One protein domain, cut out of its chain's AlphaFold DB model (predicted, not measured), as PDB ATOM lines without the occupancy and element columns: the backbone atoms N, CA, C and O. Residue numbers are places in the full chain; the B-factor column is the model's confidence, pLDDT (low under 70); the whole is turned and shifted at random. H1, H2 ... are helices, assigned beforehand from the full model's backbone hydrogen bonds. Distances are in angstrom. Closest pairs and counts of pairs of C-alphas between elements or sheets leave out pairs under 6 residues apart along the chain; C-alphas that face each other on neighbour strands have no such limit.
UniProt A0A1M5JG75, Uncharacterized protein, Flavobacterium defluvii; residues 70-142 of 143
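Overview. This is residues 70 to 142 of the 143 residues of an uncharacterized protein of Flavobacterium defluvii (UniProt A0A1M5JG75). What shape is this? It is a long helical hairpin: H1 runs out and H2 folds back beside it, meeting it near the turn, while residues 70 to 87 and 120 to 142 stand free. What makes it up? The printed part has 73 residues with two named helices, H1 then H2, all helix. It is a rod spanning 57 by 20 by 10 A, only just extended, close to loose, with a radius of gyration of the C-alphas of 17.3 A.

Arrangement. Where do the helices meet? H1, residues 70 to 102, touches H2, residues 105 to 141, with residues 96 to 100 alone; the closest C-alphas, of Leu 99 and Ala 108, are 5.3 A apart. How do they run? Opposite ways, at a shallow tilt of 12 degrees. Are the backbones regularly paired? Every O i to N i+4 pair is within hydrogen-bond range in H1, and 32 of 33 in H2.

Along the chain. Where does H1 begin? C-alpha 70 is at (-10.017, -40.004, 45.428), and H1 is 47.2 A long. Where does H2 end? C-alpha 141 is at (-7.122, -24.852, 41.312), and H2 is 52.4 A long.

Size, cuts and confidence. Is there a cut? The printed part has no cut, and the link H1 to H2 is tight. Where is confidence low? Residues 140 to 142 have pLDDT under 70.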
ATOM      1  N   GLY A  70     -10.253 -40.326  46.833       74.00
ATOM      2  CA  GLY A  70     -10.017 -40.004  45.428       74.00
ATOM      3  C   GLY A  70      -8.546 -39.718  45.142       74.00
ATOM      4  O   GLY A  70      -7.962 -40.338  44.259       74.00
ATOM      5  N   THR A  71      -7.919 -38.858  45.942       70.69
ATOM      6  CA  THR A  71      -6.497 -38.510  45.814       70.69
ATOM      7  C   THR A  71      -5.578 -39.726  45.986       70.69
ATOM      8  O   THR A  71      -4.645 -39.916  45.206       70.69
ATOM      9  N   VAL A  72      -5.841 -40.603  46.961       77.81
ATOM     10  CA  VAL A  72      -5.026 -41.821  47.148       77.81
ATOM     11  C   VAL A  72      -5.224 -42.831  46.018       77.81
ATOM     12  O   VAL A  72      -4.239 -43.388  45.532       77.81
ATOM     13  N   ASP A  73      -6.463 -43.054  45.573       83.44
ATOM     14  CA  ASP A  73      -6.742 -43.939  44.434       83.44
ATOM     15  C   ASP A  73      -6.092 -43.409  43.148       83.44
ATOM     16  O   ASP A  73      -5.500 -44.172  42.384       83.44
ATOM     17  N   PHE A  74      -6.105 -42.089  42.953       81.25
ATOM     18  CA  PHE A  74      -5.423 -41.430  41.844       81.25
ATOM     19  C   PHE A  74      -3.910 -41.682  41.865       81.25
ATOM     20  O   PHE A  74      -3.362 -42.166  40.872       81.25
ATOM     21  N   TYR A  75      -3.236 -41.439  42.997       79.75
ATOM     22  CA  TYR A  75      -1.798 -41.703  43.112       79.75
ATOM     23  C   TYR A  75      -1.460 -43.184  42.911       79.75
ATOM     24  O   TYR A  75      -0.518 -43.491  42.181       79.75
ATOM     25  N   MET A  76      -2.249 -44.110  43.471       85.75
ATOM     26  CA  MET A  76      -2.060 -45.547  43.225       85.75
ATOM     27  C   MET A  76      -2.171 -45.897  41.740       85.75
ATOM     28  O   MET A  76      -1.331 -46.627  41.212       85.75
ATOM     29  N   ARG A  77      -3.190 -45.378  41.041       87.69
ATOM     30  CA  ARG A  77      -3.361 -45.610  39.598       87.69
ATOM     31  C   ARG A  77      -2.190 -45.053  38.799       87.69
ATOM     32  O   ARG A  77      -1.711 -45.735  37.897       87.69
ATOM     33  N   LEU A  78      -1.691 -43.871  39.156       84.44
ATOM     34  CA  LEU A  78      -0.530 -43.269  38.503       84.44
ATOM     35  C   LEU A  78       0.739 -44.113  38.707       84.44
ATOM     36  O   LEU A  78       1.473 -44.371  37.752       84.44
ATOM     37  N   THR A  79       0.972 -44.611  39.924       86.31
ATOM     38  CA  THR A  79       2.083 -45.532  40.211       86.31
ATOM     39  C   THR A  79       1.961 -46.834  39.415       86.31
ATOM     40  O   THR A  79       2.948 -47.305  38.848       86.31
ATOM     41  N   ASN A  80       0.754 -47.394  39.302       90.44
ATOM     42  CA  ASN A  80       0.514 -48.589  38.495       90.44
ATOM     43  C   ASN A  80       0.789 -48.337  37.004       90.44
ATOM     44  O   ASN A  80       1.449 -49.156  36.362       90.44
ATOM     45  N   PHE A  81       0.362 -47.191  36.464       88.50
ATOM     46  CA  PHE A  81       0.684 -46.795  35.090       88.50
ATOM     47  C   PHE A  81       2.193 -46.691  34.861       88.50
ATOM     48  O   PHE A  81       2.696 -47.216  33.869       88.50
ATOM     49  N   TYR A  82       2.941 -46.100  35.796       87.94
ATOM     50  CA  TYR A  82       4.404 -46.054  35.715       87.94
ATOM     51  C   TYR A  82       5.028 -47.459  35.610       87.94
ATOM     52  O   TYR A  82       5.892 -47.703  34.762       87.94
ATOM     53  N   GLY A  83       4.546 -48.411  36.416       92.56
ATOM     54  CA  GLY A  83       4.971 -49.812  36.340       92.56
ATOM     55  C   GLY A  83       4.665 -50.465  34.984       92.56
ATOM     56  O   GLY A  83       5.503 -51.191  34.435       92.56
ATOM     57  N   GLN A  84       3.501 -50.164  34.405       90.75
ATOM     58  CA  GLN A  84       3.122 -50.636  33.070       90.75
ATOM     59  C   GLN A  84       4.040 -50.061  31.983       90.75
ATOM     60  O   GLN A  84       4.556 -50.828  31.172       90.75
ATOM     61  N   PHE A  85       4.329 -48.755  31.999       90.31
ATOM     62  CA  PHE A  85       5.246 -48.124  31.039       90.31
ATOM     63  C   PHE A  85       6.644 -48.737  31.082       90.31
ATOM     64  O   PHE A  85       7.223 -49.052  30.040       90.31
ATOM     65  N   ARG A  86       7.172 -48.970  32.288       91.44
ATOM     66  CA  ARG A  86       8.462 -49.642  32.463       91.44
ATOM     67  C   ARG A  86       8.450 -51.046  31.858       91.44
ATOM     68  O   ARG A  86       9.387 -51.413  31.153       91.44
ATOM     69  N   SER A  87       7.390 -51.812  32.114       93.81
ATOM     70  CA  SER A  87       7.236 -53.175  31.592       93.81
ATOM     71  C   SER A  87       7.157 -53.189  30.064       93.81
ATOM     72  O   SER A  87       7.832 -53.993  29.422       93.81
ATOM     73  N   ILE A  88       6.415 -52.250  29.469       92.50
ATOM     74  CA  ILE A  88       6.341 -52.072  28.012       92.50
ATOM     75  C   ILE A  88       7.725 -51.757  27.435       92.50
ATOM     76  O   ILE A  88       8.121 -52.382  26.457       92.50
ATOM     77  N   GLY A  89       8.499 -50.862  28.058       92.00
ATOM     78  CA  GLY A  89       9.856 -50.536  27.606       92.00
ATOM     79  C   GLY A  89      10.813 -51.736  27.635       92.00
ATOM     80  O   GLY A  89      11.579 -51.951  26.692       92.00
ATOM     81  N   VAL A  90      10.740 -52.564  28.684       95.44
ATOM     82  CA  VAL A  90      11.520 -53.812  28.764       95.44
ATOM     83  C   VAL A  90      11.109 -54.781  27.653       95.44
ATOM     84  O   VAL A  90      11.981 -55.286  26.940       95.44
ATOM     85  N   ASN A  91       9.804 -54.991  27.461       94.19
ATOM     86  CA  ASN A  91       9.275 -55.880  26.426       94.19
ATOM     87  C   ASN A  91       9.636 -55.401  25.017       94.19
ATOM     88  O   ASN A  91      10.013 -56.213  24.175       94.19
ATOM     89  N   TYR A  92       9.589 -54.091  24.768       93.88
ATOM     90  CA  TYR A  92       9.995 -53.488  23.501       93.88
ATOM     91  C   TYR A  92      11.449 -53.847  23.175       93.88
ATOM     92  O   TYR A  92      11.737 -54.400  22.116       93.88
ATOM     93  N   ASN A  93      12.370 -53.614  24.116       93.56
ATOM     94  CA  ASN A  93      13.789 -53.929  23.934       93.56
ATOM     95  C   ASN A  93      14.024 -55.427  23.675       93.56
ATOM     96  O   ASN A  93      14.827 -55.802  22.822       93.56
ATOM     97  N   GLN A  94      13.316 -56.292  24.404       93.81
ATOM     98  CA  GLN A  94      13.395 -57.739  24.201       93.81
ATOM     99  C   GLN A  94      12.906 -58.143  22.809       93.81
ATOM    100  O   GLN A  94      13.584 -58.905  22.121       93.81
ATOM    101  N   LEU A  95      11.766 -57.603  22.376       93.69
ATOM    102  CA  LEU A  95      11.163 -57.918  21.088       93.69
ATOM    103  C   LEU A  95      12.055 -57.468  19.926       93.69
ATOM    104  O   LEU A  95      12.291 -58.254  19.014       93.69
ATOM    105  N   VAL A  96      12.636 -56.267  19.994       93.00
ATOM    106  CA  VAL A  96      13.600 -55.786  18.988       93.00
ATOM    107  C   VAL A  96      14.806 -56.728  18.887       93.00
ATOM    108  O   VAL A  96      15.165 -57.150  17.788       93.00
ATOM    109  N   LYS A  97      15.397 -57.134  20.020       94.06
ATOM    110  CA  LYS A  97      16.522 -58.089  20.035       94.06
ATOM    111  C   LYS A  97      16.150 -59.449  19.432       94.06
ATOM    112  O   LYS A  97      16.940 -60.019  18.684       94.06
ATOM    113  N   LEU A  98      14.957 -59.962  19.740       94.00
ATOM    114  CA  LEU A  98      14.423 -61.204  19.166       94.00
ATOM    115  C   LEU A  98      14.234 -61.093  17.650       94.00
ATOM    116  O   LEU A  98      14.613 -62.012  16.923       94.00
ATOM    117  N   LEU A  99      13.695 -59.967  17.170       92.81
ATOM    118  CA  LEU A  99      13.476 -59.731  15.745       92.81
ATOM    119  C   LEU A  99      14.787 -59.791  14.956       92.81
ATOM    120  O   LEU A  99      14.861 -60.532  13.978       92.81
ATOM    121  N   TYR A 100      15.828 -59.091  15.414       90.12
ATOM    122  CA  TYR A 100      17.140 -59.104  14.756       90.12
ATOM    123  C   TYR A 100      17.860 -60.457  14.838       90.12
ATOM    124  O   TYR A 100      18.664 -60.771  13.967       90.12
ATOM    125  N   ARG A 101      17.586 -61.272  15.865       92.94
ATOM    126  CA  ARG A 101      18.240 -62.578  16.042       92.94
ATOM    127  C   ARG A 101      17.622 -63.693  15.194       92.94
ATOM    128  O   ARG A 101      18.337 -64.606  14.793       92.94
ATOM    129  N   HIS A 102      16.307 -63.661  14.971       92.56
ATOM    130  CA  HIS A 102      15.570 -64.796  14.393       92.56
ATOM    131  C   HIS A 102      14.958 -64.532  13.016       92.56
ATOM    132  O   HIS A 102      14.589 -65.485  12.328       92.56
ATOM    133  N   PHE A 103      14.835 -63.273  12.593       93.38
ATOM    134  CA  PHE A 103      14.256 -62.923  11.298       93.38
ATOM    135  C   PHE A 103      15.292 -62.278  10.382       93.38
ATOM    136  O   PHE A 103      16.224 -61.620  10.830       93.38
ATOM    137  N   SER A 104      15.097 -62.436   9.070       93.62
ATOM    138  CA  SER A 104      15.849 -61.661   8.085       93.62
ATOM    139  C   SER A 104      15.519 -60.174   8.210       93.62
ATOM    140  O   SER A 104      14.395 -59.818   8.575       93.62
ATOM    141  N   GLU A 105      16.461 -59.306   7.840       90.69
ATOM    142  CA  GLU A 105      16.315 -57.847   7.961       90.69
ATOM    143  C   GLU A 105      15.004 -57.329   7.360       90.69
ATOM    144  O   GLU A 105      14.287 -56.559   7.994       90.69
ATOM    145  N   LYS A 106      14.618 -57.835   6.181       93.38
ATOM    146  CA  LYS A 106      13.366 -57.451   5.512       93.38
ATOM    147  C   LYS A 106      12.117 -57.790   6.338       93.38
ATOM    148  O   LYS A 106      11.166 -57.013   6.361       93.38
ATOM    149  N   LYS A 107      12.101 -58.943   7.021       92.50
ATOM    150  CA  LYS A 107      10.987 -59.344   7.899       92.50
ATOM    151  C   LYS A 107      11.024 -58.583   9.224       92.50
ATOM    152  O   LYS A 107       9.977 -58.125   9.675       92.50
ATOM    153  N   ALA A 108      12.205 -58.417   9.818       93.75
ATOM    154  CA  ALA A 108      12.388 -57.647  11.045       93.75
ATOM    155  C   ALA A 108      11.923 -56.192  10.863       93.75
ATOM    156  O   ALA A 108      11.131 -55.708  11.665       93.75
ATOM    157  N   ALA A 109      12.307 -55.541   9.760       92.19
ATOM    158  CA  ALA A 109      11.872 -54.188   9.415       92.19
ATOM    159  C   ALA A 109      10.343 -54.076   9.284       92.19
ATOM    160  O   ALA A 109       9.741 -53.143   9.813       92.19
ATOM    161  N   ALA A 110       9.688 -55.057   8.651       93.69
ATOM    162  CA  ALA A 110       8.230 -55.071   8.530       93.69
ATOM    163  C   ALA A 110       7.518 -55.184   9.895       93.69
ATOM    164  O   ALA A 110       6.472 -54.566  10.099       93.69
ATOM    165  N   TYR A 111       8.067 -55.959  10.837       92.69
ATOM    166  CA  TYR A 111       7.534 -56.041  12.201       92.69
ATOM    167  C   TYR A 111       7.837 -54.786  13.027       92.69
ATOM    168  O   TYR A 111       6.959 -54.327  13.756       92.69
ATOM    169  N   LEU A 112       9.027 -54.199  12.876       93.50
ATOM    170  CA  LEU A 112       9.396 -52.942  13.532       93.50
ATOM    171  C   LEU A 112       8.472 -51.799  13.118       93.50
ATOM    172  O   LEU A 112       8.010 -51.066  13.983       93.50
ATOM    173  N   TYR A 113       8.109 -51.707  11.839       93.69
ATOM    174  CA  TYR A 113       7.162 -50.695  11.365       93.69
ATOM    175  C   TYR A 113       5.777 -50.815  12.031       93.69
ATOM    176  O   TYR A 113       5.143 -49.822  12.391       93.69
ATOM    177  N   LYS A 114       5.298 -52.045  12.265       92.44
ATOM    178  CA  LYS A 114       4.048 -52.268  13.014       92.44
ATOM    179  C   LYS A 114       4.181 -51.853  14.482       92.44
ATOM    180  O   LYS A 114       3.255 -51.259  15.030       92.44
ATOM    181  N   LEU A 115       5.317 -52.165  15.102       91.94
ATOM    182  CA  LEU A 115       5.610 -51.825  16.495       91.94
ATOM    183  C   LEU A 115       5.728 -50.307  16.702       91.94
ATOM    184  O   LEU A 115       5.216 -49.770  17.684       91.94
ATOM    185  N   GLU A 116       6.357 -49.613  15.755       92.38
ATOM    186  CA  GLU A 116       6.445 -48.154  15.706       92.38
ATOM    187  C   GLU A 116       5.048 -47.531  15.692       92.38
ATOM    188  O   GLU A 116       4.748 -46.679  16.528       92.38
ATOM    189  N   LYS A 117       4.153 -48.021  14.823       94.25
ATOM    190  CA  LYS A 117       2.769 -47.536  14.759       94.25
ATOM    191  C   LYS A 117       2.036 -47.684  16.097       94.25
ATOM    192  O   LYS A 117       1.412 -46.731  16.556       94.25
ATOM    193  N   GLN A 118       2.149 -48.841  16.752       91.44
ATOM    194  CA  GLN A 118       1.536 -49.054  18.070       91.44
ATOM    195  C   GLN A 118       2.129 -48.130  19.142       91.44
ATOM    196  O   GLN A 118       1.412 -47.630  20.008       91.44
ATOM    197  N   THR A 119       3.433 -47.867  19.068       91.50
ATOM    198  CA  THR A 119       4.124 -46.974  20.006       91.50
ATOM    199  C   THR A 119       3.708 -45.515  19.787       91.50
ATOM    200  O   THR A 119       3.528 -44.777  20.754       91.50
ATOM    201  N   ALA A 120       3.468 -45.106  18.539       93.38
ATOM    202  CA  ALA A 120       2.917 -43.794  18.204       93.38
ATOM    203  C   ALA A 120       1.472 -43.624  18.714       93.38
ATOM    204  O   ALA A 120       1.140 -42.592  19.302       93.38
ATOM    205  N   GLU A 121       0.623 -44.644  18.559       93.56
ATOM    206  CA  GLU A 121      -0.741 -44.653  19.115       93.56
ATOM    207  C   GLU A 121      -0.719 -44.528  20.647       93.56
ATOM    208  O   GLU A 121      -1.444 -43.715  21.227       93.56
ATOM    209  N   MET A 122       0.172 -45.269  21.307       91.44
ATOM    210  CA  MET A 122       0.385 -45.184  22.750       91.44
ATOM    211  C   MET A 122       0.859 -43.789  23.186       91.44
ATOM    212  O   MET A 122       0.330 -43.242  24.151       91.44
ATOM    213  N   ALA A 123       1.800 -43.177  22.461       91.44
ATOM    214  CA  ALA A 123       2.259 -41.817  22.741       91.44
ATOM    215  C   ALA A 123       1.120 -40.788  22.620       91.44
ATOM    216  O   ALA A 123       0.997 -39.905  23.470       91.44
ATOM    217  N   SER A 124       0.243 -40.937  21.621       93.62
ATOM    218  CA  SER A 124      -0.958 -40.103  21.474       93.62
ATOM    219  C   SER A 124      -1.914 -40.248  22.663       93.62
ATOM    220  O   SER A 124      -2.439 -39.251  23.162       93.62
ATOM    221  N   LEU A 125      -2.122 -41.471  23.161       91.06
ATOM    222  CA  LEU A 125      -2.933 -41.705  24.359       91.06
ATOM    223  C   LEU A 125      -2.312 -41.056  25.600       91.06
ATOM    224  O   LEU A 125      -3.028 -40.405  26.358       91.06
ATOM    225  N   CYS A 126      -0.993 -41.159  25.783       90.00
ATOM    226  CA  CYS A 126      -0.295 -40.494  26.885       90.00
ATOM    227  C   CYS A 126      -0.465 -38.970  26.842       90.00
ATOM    228  O   CYS A 126      -0.745 -38.363  27.872       90.00
ATOM    229  N   GLN A 127      -0.360 -38.357  25.659       92.25
ATOM    230  CA  GLN A 127      -0.606 -36.921  25.472       92.25
ATOM    231  C   GLN A 127      -2.035 -36.532  25.879       92.25
ATOM    232  O   GLN A 127      -2.226 -35.566  26.613       92.25
ATOM    233  N   LYS A 128      -3.042 -37.326  25.488       92.88
ATOM    234  CA  LYS A 128      -4.439 -37.106  25.908       92.88
ATOM    235  C   LYS A 128      -4.619 -37.223  27.422       92.88
ATOM    236  O   LYS A 128      -5.366 -36.442  28.000       92.88
ATOM    237  N   ILE A 129      -3.945 -38.177  28.067       87.75
ATOM    238  CA  ILE A 129      -3.983 -38.332  29.530       87.75
ATOM    239  C   ILE A 129      -3.381 -37.102  30.214       87.75
ATOM    240  O   ILE A 129      -3.984 -36.583  31.148       87.75
ATOM    241  N   ILE A 130      -2.233 -36.611  29.737       89.44
ATOM    242  CA  ILE A 130      -1.596 -35.399  30.272       89.44
ATOM    243  C   ILE A 130      -2.538 -34.198  30.136       89.44
ATOM    244  O   ILE A 130      -2.740 -33.487  31.116       89.44
ATOM    245  N   GLN A 131      -3.173 -34.022  28.974       92.69
ATOM    246  CA  GLN A 131      -4.140 -32.944  28.759       92.69
ATOM    247  C   GLN A 131      -5.329 -33.037  29.726       92.69
ATOM    248  O   GLN A 131      -5.703 -32.045  30.339       92.69
ATOM    249  N   LEU A 132      -5.898 -34.231  29.921       88.94
ATOM    250  CA  LEU A 132      -7.007 -34.431  30.860       88.94
ATOM    251  C   LEU A 132      -6.620 -34.095  32.308       88.94
ATOM    252  O   LEU A 132      -7.453 -33.587  33.056       88.94
ATOM    253  N   ILE A 133      -5.376 -34.383  32.702       85.75
ATOM    254  CA  ILE A 133      -4.856 -34.036  34.031       85.75
ATOM    255  C   ILE A 133      -4.696 -32.517  34.158       85.75
ATOM    256  O   ILE A 133      -5.132 -31.960  35.159       85.75
ATOM    257  N   GLN A 134      -4.152 -31.843  33.143       88.94
ATOM    258  CA  GLN A 134      -4.029 -30.380  33.126       88.94
ATOM    259  C   GLN A 134      -5.400 -29.694  33.198       88.94
ATOM    260  O   GLN A 134      -5.617 -28.833  34.049       88.94
ATOM    261  N   ASP A 135      -6.363 -30.138  32.386       88.75
ATOM    262  CA  ASP A 135      -7.736 -29.621  32.395       88.75
ATOM    263  C   ASP A 135      -8.419 -29.824  33.758       88.75
ATOM    264  O   ASP A 135      -9.252 -29.017  34.182       88.75
ATOM    265  N   PHE A 136      -8.113 -30.933  34.437       83.44
ATOM    266  CA  PHE A 136      -8.582 -31.190  35.792       83.44
ATOM    267  C   PHE A 136      -7.919 -30.221  36.780       83.44
ATOM    268  O   PHE A 136      -8.624 -29.512  37.495       83.44
ATOM    269  N   GLU A 137      -6.590 -30.119  36.793       81.69
ATOM    270  CA  GLU A 137      -5.865 -29.201  37.679       81.69
ATOM    271  C   GLU A 137      -6.352 -27.753  37.532       81.69
ATOM    272  O   GLU A 137      -6.652 -27.115  38.539       81.69
ATOM    273  N   GLU A 138      -6.558 -27.255  36.310       86.06
ATOM    274  CA  GLU A 138      -7.079 -25.902  36.079       86.06
ATOM    275  C   GLU A 138      -8.493 -25.684  36.641       86.06
ATOM    276  O   GLU A 138      -8.797 -24.620  37.190       86.06
ATOM    277  N   LYS A 139      -9.378 -26.683  36.515       81.31
ATOM    278  CA  LYS A 139     -10.758 -26.610  37.026       81.31
ATOM    279  C   LYS A 139     -10.819 -26.656  38.550       81.31
ATOM    280  O   LYS A 139     -11.731 -26.066  39.129       81.31
ATOM    281  N   PHE A 140      -9.878 -27.345  39.192       69.25
ATOM    282  CA  PHE A 140      -9.860 -27.541  40.644       69.25
ATOM    283  C   PHE A 140      -8.914 -26.581  41.394       69.25
ATOM    284  O   PHE A 140      -9.112 -26.394  42.589       69.25
ATOM    285  N   GLN A 141      -7.962 -25.915  40.725       59.22
ATOM    286  CA  GLN A 141      -7.122 -24.852  41.312       59.22
ATOM    287  C   GLN A 141      -7.769 -23.453  41.288       59.22
ATOM    288  O   GLN A 141      -7.297 -22.552  41.973       59.22
ATOM    289  N   LYS A 142      -8.865 -23.241  40.544       49.81
ATOM    290  CA  LYS A 142      -9.603 -21.957  40.498       49.81
ATOM    291  C   LYS A 142     -10.667 -21.795  41.602       49.81
ATOM    292  O   LYS A 142     -11.664 -21.104  41.387       49.81
TER     293      LYS A 142